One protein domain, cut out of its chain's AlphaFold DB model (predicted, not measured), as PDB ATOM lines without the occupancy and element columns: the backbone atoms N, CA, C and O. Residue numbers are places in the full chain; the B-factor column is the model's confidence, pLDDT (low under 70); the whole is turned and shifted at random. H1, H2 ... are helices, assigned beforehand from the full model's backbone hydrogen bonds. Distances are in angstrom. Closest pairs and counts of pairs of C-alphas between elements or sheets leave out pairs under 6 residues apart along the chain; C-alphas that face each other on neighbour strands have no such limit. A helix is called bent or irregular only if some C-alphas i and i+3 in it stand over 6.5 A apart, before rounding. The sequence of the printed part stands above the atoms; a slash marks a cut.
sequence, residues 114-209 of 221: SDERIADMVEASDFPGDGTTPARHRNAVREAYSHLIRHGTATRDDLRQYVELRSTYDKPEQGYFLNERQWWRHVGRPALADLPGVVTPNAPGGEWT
ATOM      1  N   SER A 114      19.444  -3.542  -2.627       87.12
ATOM      2  CA  SER A 114      18.092  -3.041  -2.915       87.12
ATOM      3  C   SER A 114      17.221  -4.118  -3.568       87.12
ATOM      4  O   SER A 114      17.740  -5.054  -4.180       87.12
ATOM      5  N   ASP A 115      15.900  -3.953  -3.510       87.31
ATOM      6  CA  ASP A 115      14.956  -4.885  -4.138       87.31
ATOM      7  C   ASP A 115      15.204  -5.041  -5.651       87.31
ATOM      8  O   ASP A 115      15.098  -6.152  -6.176       87.31
ATOM      9  N   GLU A 116      15.599  -3.970  -6.359       88.00
ATOM     10  CA  GLU A 116      15.988  -4.084  -7.773       88.00
ATOM     11  C   GLU A 116      17.250  -4.937  -7.947       88.00
ATOM     12  O   GLU A 116      17.296  -5.809  -8.812       88.00
ATOM     13  N   ARG A 117      18.259  -4.745  -7.086       88.12
ATOM     14  CA  ARG A 117      19.504  -5.520  -7.142       88.12
ATOM     15  C   ARG A 117      19.273  -6.997  -6.815       88.12
ATOM     16  O   ARG A 117      19.910  -7.855  -7.422       88.12
ATOM     17  N   ILE A 118      18.364  -7.301  -5.889       90.00
ATOM     18  CA  ILE A 118      17.924  -8.672  -5.600       90.00
ATOM     19  C   ILE A 118      17.274  -9.274  -6.850       90.00
ATOM     20  O   ILE A 118      17.624 -10.389  -7.237       90.00
ATOM     21  N   ALA A 119      16.366  -8.549  -7.511       88.81
ATOM     22  CA  ALA A 119      15.723  -9.033  -8.730       88.81
ATOM     23  C   ALA A 119      16.752  -9.382  -9.820       88.81
ATOM     24  O   ALA A 119      16.679 -10.477 -10.375       88.81
ATOM     25  N   ASP A 120      17.750  -8.523 -10.049       88.44
ATOM     26  CA  ASP A 120      18.824  -8.766 -11.021       88.44
ATOM     27  C   ASP A 120      19.665 -10.011 -10.687       88.44
ATOM     28  O   ASP A 120      20.004 -10.794 -11.577       88.44
ATOM     29  N   MET A 121      19.997 -10.217  -9.407       89.44
ATOM     30  CA  MET A 121      20.768 -11.386  -8.956       89.44
ATOM     31  C   MET A 121      20.017 -12.694  -9.210       89.44
ATOM     32  O   MET A 121      20.606 -13.672  -9.666       89.44
ATOM     33  N   VAL A 122      18.711 -12.711  -8.936       90.00
ATOM     34  CA  VAL A 122      17.887 -13.910  -9.123       90.00
ATOM     35  C   VAL A 122      17.564 -14.130 -10.607       90.00
ATOM     36  O   VAL A 122      17.497 -15.273 -11.050       90.00
ATOM     37  N   GLU A 123      17.417 -13.070 -11.409       88.25
ATOM     38  CA  GLU A 123      17.168 -13.162 -12.859       88.25
ATOM     39  C   GLU A 123      18.286 -13.909 -13.603       88.25
ATOM     40  O   GLU A 123      18.015 -14.584 -14.594       88.25
ATOM     41  N   ALA A 124      19.525 -13.834 -13.103       81.00
ATOM     42  CA  ALA A 124      20.673 -14.538 -13.672       81.00
ATOM     43  C   ALA A 124      20.615 -16.071 -13.499       81.00
ATOM     44  O   ALA A 124      21.369 -16.785 -14.161       81.00
ATOM     45  N   SER A 125      19.742 -16.579 -12.624       85.25
ATOM     46  CA  SER A 125      19.572 -18.016 -12.390       85.25
ATOM     47  C   SER A 125      18.662 -18.658 -13.442       85.25
ATOM     48  O   SER A 125      17.619 -18.110 -13.808       85.25
ATOM     49  N   ASP A 126      19.029 -19.860 -13.894       85.62
ATOM     50  CA  ASP A 126      18.195 -20.663 -14.790       85.62
ATOM     51  C   ASP A 126      17.159 -21.459 -13.983       85.62
ATOM     52  O   ASP A 126      17.505 -22.228 -13.082       85.62
ATOM     53  N   PHE A 127      15.873 -21.265 -14.287       89.50
ATOM     54  CA  PHE A 127      14.767 -21.897 -13.567       89.50
ATOM     55  C   PHE A 127      14.016 -22.875 -14.474       89.50
ATOM     56  O   PHE A 127      13.610 -22.500 -15.574       89.50
ATOM     57  N   PRO A 128      13.741 -24.107 -14.007       86.75
ATOM     58  CA  PRO A 128      13.126 -25.126 -14.843       86.75
ATOM     59  C   PRO A 128      11.660 -24.819 -15.175       86.75
ATOM     60  O   PRO A 128      10.915 -24.245 -14.375       86.75
ATOM     61  N   GLY A 129      11.226 -25.314 -16.334       85.25
ATOM     62  CA  GLY A 129       9.839 -25.292 -16.798       85.25
ATOM     63  C   GLY A 129       9.580 -24.346 -17.965       85.25
ATOM     64  O   GLY A 129      10.498 -23.796 -18.565       85.25
ATOM     65  N   ASP A 130       8.305 -24.191 -18.314       80.50
ATOM     66  CA  ASP A 130       7.847 -23.415 -19.464       80.50
ATOM     67  C   ASP A 130       6.802 -22.348 -19.091       80.50
ATOM     68  O   ASP A 130       6.235 -22.316 -17.992       80.50
ATOM     69  N   GLY A 131       6.575 -21.414 -20.019       84.12
ATOM     70  CA  GLY A 131       5.589 -20.346 -19.872       84.12
ATOM     71  C   GLY A 131       5.807 -19.509 -18.609       84.12
ATOM     72  O   GLY A 131       6.794 -18.794 -18.486       84.12
ATOM     73  N   THR A 132       4.859 -19.582 -17.670       82.25
ATOM     74  CA  THR A 132       4.913 -18.803 -16.414       82.25
ATOM     75  C   THR A 132       5.631 -19.521 -15.269       82.25
ATOM     76  O   THR A 132       5.843 -18.916 -14.221       82.25
ATOM     77  N   THR A 133       5.997 -20.796 -15.437       86.31
ATOM     78  CA  THR A 133       6.589 -21.622 -14.375       86.31
ATOM     79  C   THR A 133       7.955 -21.094 -13.909       86.31
ATOM     80  O   THR A 133       8.093 -20.870 -12.704       86.31
ATOM     81  N   PRO A 134       8.914 -20.764 -14.801       89.56
ATOM     82  CA  PRO A 134      10.198 -20.191 -14.387       89.56
ATOM     83  C   PRO A 134      10.046 -18.883 -13.601       89.56
ATOM     84  O   PRO A 134      10.676 -18.703 -12.563       89.56
ATOM     85  N   ALA A 135       9.139 -17.999 -14.033       90.19
ATOM     86  CA  ALA A 135       8.878 -16.731 -13.352       90.19
ATOM     87  C   ALA A 135       8.325 -16.925 -11.927       90.19
ATOM     88  O   ALA A 135       8.636 -16.144 -11.031       90.19
ATOM     89  N   ARG A 136       7.530 -17.977 -11.683       91.81
ATOM     90  CA  ARG A 136       7.050 -18.304 -10.329       91.81
ATOM     91  C   ARG A 136       8.176 -18.782  -9.427       91.81
ATOM     92  O   ARG A 136       8.265 -18.322  -8.294       91.81
ATOM     93  N   HIS A 137       9.029 -19.671  -9.933       94.56
ATOM     94  CA  HIS A 137      10.193 -20.158  -9.189       94.56
ATOM     95  C   HIS A 137      11.138 -19.015  -8.839       94.56
ATOM     96  O   HIS A 137      11.551 -18.895  -7.689       94.56
ATOM     97  N   ARG A 138      11.382 -18.128  -9.805       94.81
ATOM     98  CA  ARG A 138      12.165 -16.910  -9.619       94.81
ATOM     99  C   ARG A 138      11.594 -16.019  -8.524       94.81
ATOM    100  O   ARG A 138      12.321 -15.634  -7.617       94.81
ATOM    101  N   ASN A 139      10.294 -15.729  -8.575       94.62
ATOM    102  CA  ASN A 139       9.643 -14.917  -7.550       94.62
ATOM    103  C   ASN A 139       9.754 -15.572  -6.168       94.62
ATOM    104  O   ASN A 139      10.107 -14.893  -5.214       94.62
ATOM    105  N   ALA A 140       9.532 -16.884  -6.057       96.38
ATOM    106  CA  ALA A 140       9.648 -17.593  -4.784       96.38
ATOM    107  C   ALA A 140      11.074 -17.540  -4.204       96.38
ATOM    108  O   ALA A 140      11.239 -17.298  -3.011       96.38
ATOM    109  N   VAL A 141      12.107 -17.716  -5.040       97.25
ATOM    110  CA  VAL A 141      13.510 -17.587  -4.608       97.25
ATOM    111  C   VAL A 141      13.844 -16.151  -4.219       97.25
ATOM    112  O   VAL A 141      14.518 -15.941  -3.215       97.25
ATOM    113  N   ARG A 142      13.330 -15.163  -4.957       96.56
ATOM    114  CA  ARG A 142      13.491 -13.747  -4.617       96.56
ATOM    115  C   ARG A 142      12.920 -13.435  -3.235       96.56
ATOM    116  O   ARG A 142      13.629 -12.863  -2.420       96.56
ATOM    117  N   GLU A 143      11.688 -13.856  -2.948       97.31
ATOM    118  CA  GLU A 143      11.074 -13.633  -1.631       97.31
ATOM    119  C   GLU A 143      11.826 -14.368  -0.510       97.31
ATOM    120  O   GLU A 143      12.046 -13.798   0.557       97.31
ATOM    121  N   ALA A 144      12.288 -15.601  -0.756       97.62
ATOM    122  CA  ALA A 144      13.101 -16.348   0.204       97.62
ATOM    123  C   ALA A 144      14.443 -15.652   0.496       97.62
ATOM    124  O   ALA A 144      14.864 -15.570   1.649       97.62
ATOM    125  N   TYR A 145      15.101 -15.106  -0.528       97.12
ATOM    126  CA  TYR A 145      16.355 -14.377  -0.365       97.12
ATOM    127  C   TYR A 145      16.147 -13.040   0.358       97.12
ATOM    128  O   TYR A 145      16.860 -12.749   1.317       97.12
ATOM    129  N   SER A 146      15.112 -12.274  -0.002       95.81
ATOM    130  CA  SER A 146      14.717 -11.058   0.720       95.81
ATOM    131  C   SER A 146      14.373 -11.336   2.188       95.81
ATOM    132  O   SER A 146      14.721 -10.540   3.061       95.81
ATOM    133  N   HIS A 147      13.717 -12.465   2.480       96.25
ATOM    134  CA  HIS A 147      13.477 -12.910   3.853       96.25
ATOM    135  C   HIS A 147      14.798 -13.137   4.591       96.25
ATOM    136  O   HIS A 147      15.000 -12.586   5.671       96.25
ATOM    137  N   LEU A 148      15.714 -13.903   3.995       96.50
ATOM    138  CA  LEU A 148      16.997 -14.213   4.615       96.50
ATOM    139  C   LEU A 148      17.834 -12.949   4.879       96.50
ATOM    140  O   LEU A 148      18.386 -12.813   5.965       96.50
ATOM    141  N   ILE A 149      17.865 -11.995   3.943       94.88
ATOM    142  CA  ILE A 149      18.548 -10.702   4.126       94.88
ATOM    143  C   ILE A 149      17.953  -9.929   5.308       94.88
ATOM    144  O   ILE A 149      18.689  -9.390   6.129       94.88
ATOM    145  N   ARG A 150      16.620  -9.873   5.414       93.38
ATOM    146  CA  ARG A 150      15.932  -9.113   6.468       93.38
ATOM    147  C   ARG A 150      16.158  -9.694   7.862       93.38
ATOM    148  O   ARG A 150      16.195  -8.937   8.829       93.38
ATOM    149  N   HIS A 151      16.221 -11.016   7.968       94.31
ATOM    150  CA  HIS A 151      16.272 -11.716   9.250       94.31
ATOM    151  C   HIS A 151      17.686 -12.154   9.650       94.31
ATOM    152  O   HIS A 151      17.906 -12.494  10.809       94.31
ATOM    153  N   GLY A 152      18.647 -12.130   8.722       94.44
ATOM    154  CA  GLY A 152      20.027 -12.567   8.936       94.44
ATOM    155  C   GLY A 152      20.169 -14.090   8.936       94.44
ATOM    156  O   GLY A 152      21.044 -14.622   8.253       94.44
ATOM    157  N   THR A 153      19.283 -14.802   9.640       95.81
ATOM    158  CA  THR A 153      19.157 -16.262   9.568       95.81
ATOM    159  C   THR A 153      17.728 -16.708   9.279       95.81
ATOM    160  O   THR A 153      16.767 -15.980   9.530       95.81
ATOM    161  N   ALA A 154      17.584 -17.904   8.705       96.75
ATOM    162  CA  ALA A 154      16.281 -18.520   8.464       96.75
ATOM    163  C   ALA A 154      16.376 -20.050   8.420       96.75
ATOM    164  O   ALA A 154      17.371 -20.622   7.959       96.75
ATOM    165  N   THR A 155      15.314 -20.735   8.843       94.81
ATOM    166  CA  THR A 155      15.222 -22.186   8.669       94.81
ATOM    167  C   THR A 155      14.811 -22.536   7.239       94.81
ATOM    168  O   THR A 155      14.236 -21.735   6.501       94.81
ATOM    169  N   ARG A 156      15.031 -23.793   6.840       93.75
ATOM    170  CA  ARG A 156      14.487 -24.338   5.583       93.75
ATOM    171  C   ARG A 156      12.987 -24.061   5.430       93.75
ATOM    172  O   ARG A 156      12.516 -23.803   4.321       93.75
ATOM    173  N   ASP A 157      12.237 -24.212   6.516       94.12
ATOM    174  CA  ASP A 157      10.781 -24.140   6.484       94.12
ATOM    175  C   ASP A 157      10.310 -22.686   6.310       94.12
ATOM    176  O   ASP A 157       9.367 -22.459   5.555       94.12
ATOM    177  N   ASP A 158      11.048 -21.716   6.863       96.25
ATOM    178  CA  ASP A 158      10.820 -20.283   6.629       96.25
ATOM    179  C   ASP A 158      11.067 -19.881   5.169       96.25
ATOM    180  O   ASP A 158      10.393 -19.003   4.638       96.25
ATOM    181  N   LEU A 159      12.021 -20.530   4.501       96.00
ATOM    182  CA  LEU A 159      12.426 -20.179   3.139       96.00
ATOM    183  C   LEU A 159      11.555 -20.846   2.071       96.00
ATOM    184  O   LEU A 159      11.269 -20.254   1.032       96.00
ATOM    185  N   ARG A 160      11.112 -22.087   2.295       94.75
ATOM    186  CA  ARG A 160      10.362 -22.830   1.269       94.75
ATOM    187  C   ARG A 160       8.902 -22.417   1.119       94.75
ATOM    188  O   ARG A 160       8.311 -22.717   0.087       94.75
ATOM    189  N   GLN A 161       8.331 -21.754   2.123       94.69
ATOM    190  CA  GLN A 161       6.907 -21.394   2.155       94.69
ATOM    191  C   GLN A 161       6.487 -20.408   1.049       94.69
ATOM    192  O   GLN A 161       5.301 -20.246   0.783       94.69
ATOM    193  N   TYR A 162       7.444 -19.736   0.402       94.62
ATOM    194  CA  TYR A 162       7.174 -18.697  -0.596       94.62
ATOM    195  C   TYR A 162       6.745 -19.227  -1.972       94.62
ATOM    196  O   TYR A 162       6.358 -18.442  -2.839       94.62
ATOM    197  N   VAL A 163       6.805 -20.543  -2.209       93.62
ATOM    198  CA  VAL A 163       6.401 -21.116  -3.496       93.62
ATOM    199  C   VAL A 163       4.903 -21.431  -3.537       93.62
ATOM    200  O   VAL A 163       4.391 -22.266  -2.797       93.62
ATOM    201  N   GLU A 164       4.193 -20.838  -4.496       87.44
ATOM    202  CA  GLU A 164       2.823 -21.242  -4.816       87.44
ATOM    203  C   GLU A 164       2.808 -22.341  -5.886       87.44
ATOM    204  O   GLU A 164       2.938 -22.087  -7.091       87.44
ATOM    205  N   LEU A 165       2.593 -23.585  -5.459       86.25
ATOM    206  CA  LEU A 165       2.456 -24.722  -6.366       86.25
ATOM    207  C   LEU A 165       0.987 -24.979  -6.708       86.25
ATOM    208  O   LEU A 165       0.123 -25.061  -5.842       86.25
ATOM    209  N   ARG A 166       0.708 -25.139  -8.005       74.06
ATOM    210  CA  ARG A 166      -0.636 -25.463  -8.527       74.06
ATOM    211  C   ARG A 166      -0.691 -26.796  -9.272       74.06
ATOM    212  O   ARG A 166      -1.740 -27.170  -9.787       74.06
ATOM    213  N   SER A 167       0.445 -27.479  -9.379       76.38
ATOM    214  CA  SER A 167       0.569 -28.706 -10.153       76.38
ATOM    215  C   SER A 167       0.192 -29.917  -9.311       76.38
ATOM    216  O   SER A 167       0.676 -30.081  -8.197       76.38
ATOM    217  N   THR A 168      -0.621 -30.803  -9.875       81.00
ATOM    218  CA  THR A 168      -0.783 -32.183  -9.389       81.00
ATOM    219  C   THR A 168       0.159 -33.153 -10.108       81.00
ATOM    220  O   THR A 168       0.117 -34.357  -9.861       81.00
ATOM    221  N   TYR A 169       0.993 -32.635 -11.014       81.94
ATOM    222  CA  TYR A 169       1.915 -33.398 -11.837       81.94
ATOM    223  C   TYR A 169       3.325 -33.402 -11.255       81.94
ATOM    224  O   TYR A 169       3.853 -32.350 -10.885       81.94
ATOM    225  N   ASP A 170       3.912 -34.595 -11.208       85.69
ATOM    226  CA  ASP A 170       5.249 -34.864 -10.689       85.69
ATOM    227  C   ASP A 170       6.249 -34.966 -11.848       85.69
ATOM    228  O   ASP A 170       6.481 -36.053 -12.382       85.69
ATOM    229  N   LYS A 171       6.774 -33.814 -12.282       86.44
ATOM    230  CA  LYS A 171       7.819 -33.714 -13.312       86.44
ATOM    231  C   LYS A 171       8.819 -32.599 -12.993       86.44
ATOM    232  O   LYS A 171       8.749 -31.518 -13.594       86.44
ATOM    233  N   PRO A 172       9.749 -32.847 -12.053       85.50
ATOM    234  CA  PRO A 172      10.791 -31.901 -11.661       85.50
ATOM    235  C   PRO A 172      11.581 -31.311 -12.828       85.50
ATOM    236  O   PRO A 172      11.849 -30.113 -12.851       85.50
ATOM    237  N   GLU A 173      11.901 -32.135 -13.824       82.88
ATOM    238  CA  GLU A 173      12.649 -31.755 -15.023       82.88
ATOM    239  C   GLU A 173      11.897 -30.761 -15.918       82.88
ATOM    240  O   GLU A 173      12.500 -30.071 -16.734       82.88
ATOM    241  N   GLN A 174      10.578 -30.662 -15.746       86.12
ATOM    242  CA  GLN A 174       9.713 -29.692 -16.416       86.12
ATOM    243  C   GLN A 174       9.266 -28.570 -15.460       86.12
ATOM    244  O   GLN A 174       8.360 -27.807 -15.783       86.12
ATOM    245  N   GLY A 175       9.862 -28.472 -14.266       88.06
ATOM    246  CA  GLY A 175       9.527 -27.457 -13.266       88.06
ATOM    247  C   GLY A 175       8.210 -27.699 -12.520       88.06
ATOM    248  O   GLY A 175       7.716 -26.780 -11.862       88.06
ATOM    249  N   TYR A 176       7.638 -28.907 -12.601       89.94
ATOM    250  CA  TYR A 176       6.389 -29.279 -11.932       89.94
ATOM    251  C   TYR A 176       6.648 -30.143 -10.695       89.94
ATOM    252  O   TYR A 176       7.258 -31.208 -10.776       89.94
ATOM    253  N   PHE A 177       6.133 -29.696  -9.551       90.81
ATOM    254  CA  PHE A 177       6.363 -30.318  -8.249       90.81
ATOM    255  C   PHE A 177       5.046 -30.553  -7.516       90.81
ATOM    256  O   PHE A 177       4.142 -29.719  -7.578       90.81
ATOM    257  N   LEU A 178       4.965 -31.658  -6.774       89.06
ATOM    258  CA  LEU A 178       3.780 -32.026  -5.995       89.06
ATOM    259  C   LEU A 178       3.620 -31.212  -4.707       89.06
ATOM    260  O   LEU A 178       2.526 -31.140  -4.154       89.06
ATOM    261  N   ASN A 179       4.719 -30.695  -4.161       90.44
ATOM    262  CA  ASN A 179       4.735 -29.950  -2.905       90.44
ATOM    263  C   ASN A 179       6.030 -29.145  -2.742       90.44
ATOM    264  O   ASN A 179       7.030 -29.385  -3.422       90.44
ATOM    265  N   GLU A 180       6.003 -28.216  -1.787       93.25
ATOM    266  CA  GLU A 180       7.095 -27.289  -1.470       93.25
ATOM    267  C   GLU A 180       8.393 -28.018  -1.114       93.25
ATOM    268  O   GLU A 180       9.478 -27.544  -1.420       93.25
ATOM    269  N   ARG A 181       8.304 -29.215  -0.514       90.12
ATOM    270  CA  ARG A 181       9.482 -30.025  -0.159       90.12
ATOM    271  C   ARG A 181      10.234 -30.476  -1.399       90.12
ATOM    272  O   ARG A 181      11.460 -30.464  -1.438       90.12
ATOM    273  N   GLN A 182       9.487 -30.908  -2.407       90.25
ATOM    274  CA  GLN A 182      10.059 -31.316  -3.675       90.25
ATOM    275  C   GLN A 182      10.626 -30.109  -4.419       90.25
ATOM    276  O   GLN A 182      11.787 -30.151  -4.816       90.25
ATOM    277  N   TRP A 183       9.859 -29.023  -4.520       94.06
ATOM    278  CA  TRP A 183      10.349 -27.773  -5.102       94.06
ATOM    279  C   TRP A 183      11.643 -27.294  -4.432       94.06
ATOM    280  O   TRP A 183      12.619 -26.998  -5.115       94.06
ATOM    281  N   TRP A 184      11.697 -27.304  -3.100       93.94
ATOM    282  CA  TRP A 184      12.875 -26.901  -2.339       93.94
ATOM    283  C   TRP A 184      14.106 -27.732  -2.707       93.94
ATOM    284  O   TRP A 184      15.167 -27.174  -2.963       93.94
ATOM    285  N   ARG A 185      13.976 -29.064  -2.786       91.31
ATOM    286  CA  ARG A 185      15.107 -29.947  -3.123       91.31
ATOM    287  C   ARG A 185      15.678 -29.691  -4.516       91.31
ATOM    288  O   ARG A 185      16.887 -29.824  -4.678       91.31
ATOM    289  N   HIS A 186      14.822 -29.384  -5.489       90.50
ATOM    290  CA  HIS A 186      15.209 -29.289  -6.899       90.50
ATOM    291  C   HIS A 186      15.501 -27.864  -7.373       90.50
ATOM    292  O   HIS A 186      16.251 -27.702  -8.327       90.50
ATOM    293  N   VAL A 187      14.896 -26.851  -6.750       93.06
ATOM    294  CA  VAL A 187      14.930 -25.462  -7.229       93.06
ATOM    295  C   VAL A 187      15.305 -24.505  -6.111       93.06
ATOM    296  O   VAL A 187      16.329 -23.843  -6.211       93.06
ATOM    297  N   GLY A 188      14.514 -24.454  -5.035       94.00
ATOM    298  CA  GLY A 188      14.689 -23.439  -3.991       94.00
ATOM    299  C   GLY A 188      16.070 -23.479  -3.334       94.00
ATOM    300  O   GLY A 188      16.753 -22.464  -3.271       94.00
ATOM    301  N   ARG A 189      16.512 -24.666  -2.907       93.56
ATOM    302  CA  ARG A 189      17.807 -24.869  -2.252       93.56
ATOM    303  C   ARG A 189      19.014 -24.573  -3.152       93.56
ATOM    304  O   ARG A 189      19.853 -23.800  -2.702       93.56
ATOM    305  N   PRO A 190      19.146 -25.160  -4.363       92.88
ATOM    306  CA  PRO A 190      20.283 -24.851  -5.229       92.88
ATOM    307  C   PRO A 190      20.314 -23.374  -5.624       92.88
ATOM    308  O   PRO A 190      21.342 -22.735  -5.445       92.88
ATOM    309  N   ALA A 191      19.182 -22.805  -6.050       94.56
ATOM    310  CA  ALA A 191      19.142 -21.408  -6.471       94.56
ATOM    311  C   ALA A 191      19.498 -20.445  -5.329       94.56
ATOM    312  O   ALA A 191      20.215 -19.482  -5.556       94.56
ATOM    313  N   LEU A 192      19.033 -20.703  -4.100       95.12
ATOM    314  CA  LEU A 192      19.365 -19.856  -2.954       95.12
ATOM    315  C   LEU A 192      20.840 -19.977  -2.543       95.12
ATOM    316  O   LEU A 192      21.441 -18.977  -2.172       95.12
ATOM    317  N   ALA A 193      21.423 -21.177  -2.605       93.31
ATOM    318  CA  ALA A 193      22.831 -21.393  -2.266       93.31
ATOM    319  C   ALA A 193      23.802 -20.706  -3.234       93.31
ATOM    320  O   ALA A 193      24.900 -20.342  -2.826       93.31
ATOM    321  N   ASP A 194      23.391 -20.525  -4.489       93.38
ATOM    322  CA  ASP A 194      24.187 -19.842  -5.511       93.38
ATOM    323  C   ASP A 194      24.103 -18.305  -5.402       93.38
ATOM    324  O   ASP A 194      24.835 -17.594  -6.097       93.38
ATOM    325  N   LEU A 195      23.227 -17.766  -4.540       94.38
ATOM    326  CA  LEU A 195      23.073 -16.321  -4.388       94.38
ATOM    327  C   LEU A 195      24.196 -15.704  -3.535       94.38
ATOM    328  O   LEU A 195      24.617 -16.282  -2.528       94.38
ATOM    329  N   PRO A 196      24.676 -14.498  -3.898       93.12
ATOM    330  CA  PRO A 196      25.746 -13.827  -3.168       93.12
ATOM    331  C   PRO A 196      25.420 -13.622  -1.686       93.12
ATOM    332  O   PRO A 196      24.297 -13.285  -1.331       93.12
ATOM    333  N   GLY A 197      26.415 -13.779  -0.815       91.94
ATOM    334  CA  GLY A 197      26.247 -13.533   0.620       91.94
ATOM    335  C   GLY A 197      25.421 -14.585   1.362       91.94
ATOM    336  O   GLY A 197      25.262 -14.466   2.574       91.94
ATOM    337  N   VAL A 198      24.912 -15.616   0.684       95.12
ATOM    338  CA  VAL A 198      24.231 -16.743   1.325       95.12
ATOM    339  C   VAL A 198      25.253 -17.792   1.750       95.12
ATOM    340  O   VAL A 198      26.089 -18.230   0.964       95.12
ATOM    341  N   VAL A 199      25.160 -18.233   3.002       93.12
ATOM    342  CA  VAL A 199      25.956 -19.331   3.551       93.12
ATOM    343  C   VAL A 199      25.031 -20.483   3.913       93.12
ATOM    344  O   VAL A 199      24.079 -20.331   4.685       93.12
ATOM    345  N   THR A 200      25.322 -21.652   3.345       92.44
ATOM    346  CA  THR A 200      24.584 -22.885   3.611       92.44
ATOM    347  C   THR A 200      24.874 -23.411   5.024       92.44
ATOM    348  O   THR A 200      25.949 -23.147   5.582       92.44
ATOM    349  N   PRO A 201      23.941 -24.176   5.617       89.75
ATOM    350  CA  PRO A 201      24.171 -24.817   6.905       89.75
ATOM    351  C   PRO A 201      25.317 -25.839   6.839       89.75
ATOM    352  O   PRO A 201      25.325 -26.717   5.977       89.75
ATOM    353  N   ASN A 202      26.238 -25.774   7.798       84.94
ATOM    354  CA  ASN A 202      27.281 -26.781   8.049       84.94
ATOM    355  C   ASN A 202      26.789 -27.995   8.873       84.94
ATOM    356  O   ASN A 202      27.532 -28.949   9.090       84.94
ATOM    357  N   ALA A 203      25.541 -27.961   9.343       80.81
ATOM    358  CA  ALA A 203      24.897 -29.034  10.086       80.81
ATOM    359  C   ALA A 203      23.611 -29.469   9.367       80.81
ATOM    360  O   ALA A 203      22.881 -28.621   8.834       80.81
ATOM    361  N   PRO A 204      23.289 -30.775   9.344       71.81
ATOM    362  CA  PRO A 204      22.060 -31.232   8.723       71.81
ATOM    363  C   PRO A 204      20.835 -30.563   9.360       71.81
ATOM    364  O   PRO A 204      20.582 -30.709  10.551       71.81
ATOM    365  N   GLY A 205      20.055 -29.835   8.557       79.06
ATOM    366  CA  GLY A 205      18.852 -29.142   9.034       79.06
ATOM    367  C   GLY A 205      19.115 -27.832   9.784       79.06
ATOM    368  O   GLY A 205      18.168 -27.278  10.334       79.06
ATOM    369  N   GLY A 206      20.359 -27.343   9.792       87.62
ATOM    370  CA  GLY A 206      20.719 -26.056  10.384       87.62
ATOM    371  C   GLY A 206      20.136 -24.845   9.647       87.62
ATOM    372  O   GLY A 206      19.474 -24.966   8.608       87.62
ATOM    373  N   GLU A 207      20.394 -23.666  10.206       93.00
ATOM    374  CA  GLU A 207      19.928 -22.390   9.666       93.00
ATOM    375  C   GLU A 207      20.796 -21.906   8.505       93.00
ATOM    376  O   GLU A 207      22.012 -22.104   8.469       93.00
ATOM    377  N   TRP A 208      20.140 -21.256   7.552       95.50
ATOM    378  CA  TRP A 208      20.784 -20.497   6.492       95.50
ATOM    379  C   TRP A 208      21.183 -19.139   7.042       95.50
ATOM    380  O   TRP A 208      20.475 -18.594   7.889       95.50
ATOM    381  N   THR A 209      22.280 -18.580   6.541       95.69
ATOM    382  CA  THR A 209      22.799 -17.294   7.019       95.69
ATOM    383  C   THR A 209      23.061 -16.361   5.849       95.69
ATOM    384  O   THR A 209      23.618 -16.784   4.839       95.69
TER     385      THR A 209
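What this domain is: This is residues 114 to 209 of the 221 residues of an uncharacterized protein of Halobacterium sp. GSL-19 (UniProt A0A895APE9). One long helix, H2, runs through the middle, with H1 crossing it on one side and H4 crossing it steeply on roughly the other side; the short H3 sits at the H4 side and packs on both H2 and H4. Two long loops add to this helical core: residues 161 to 179 swing out between H3 and H4 and return, and residues 194 to 209 fold back after H4, so that 208 to 209 pair antiparallel with 153 to 154. The printed part has 96 residues with four named helices, in the order H1, H2, H3, H4, and no named strand. The class is all helix, though under half of the residues, 47 of 96, are in named elements. The whole is compact, with a radius of gyration of the C-alphas of 12.7 A and spans of 34 by 31 by 17 A.

Where its parts are: H1 is residues 115 to 123, 12.2 A from first to last C-alpha, beginning at C-alpha 115 (14.956, -4.885, -4.138). H2, residues 133 to 151, is the longest helix at 27.4 A, beginning at C-alpha 133 (6.589, -21.622, -14.375). H3 is residues 156 to 160, 6.2 A long. H4, residues 180 to 193, measures 16.8 A and ends at C-alpha 193 (22.831, -21.393, -2.266). H4 is irregular, but only just: C-alphas 186 and 189 are 6.9 A apart.

How they stand to each other: H2 is the hub and touches the three other helices. With residues 138 to 146 alone it touches H1, the closest C-alphas being those of Val 122 and Arg 142, 6.3 A apart. H1 and H2 run opposite ways at a steep tilt of 47 degrees. With residues 144 to 148 alone H2 touches H3, the closest C-alphas being those of Ala 144 and Leu 159 at 4.9 A. Residues 137 to 145 of H2 touch residues 187 to 192 of H4, with the C-alphas of Val 141 and Gly 188 closest at 6.0 A. H2 and H4 run the same way at a steep tilt of 66 degrees. H3 touches H4, where the C-alphas of Arg 160 and Trp 184 are closest at 6.0 A. H1 and H3 are apart; H1 and H4 are only just apart, closest at 8.1 A. In H1, H2 and H3 every O i to N i+4 pair is within hydrogen-bond range; in H4, 8 of 10 are.

The domain as a whole: The outline is only just flat. The two C-alphas farthest apart, those of Gly 131 and Ala 203, are 36.7 A apart. The printed part has no cut. The link from H1 to H2 is short, that from H2 to H3 tight, and that from H3 to H4, 19 residues, long. The mean pLDDT of the printed part is 90.4, and no printed residue is under 70.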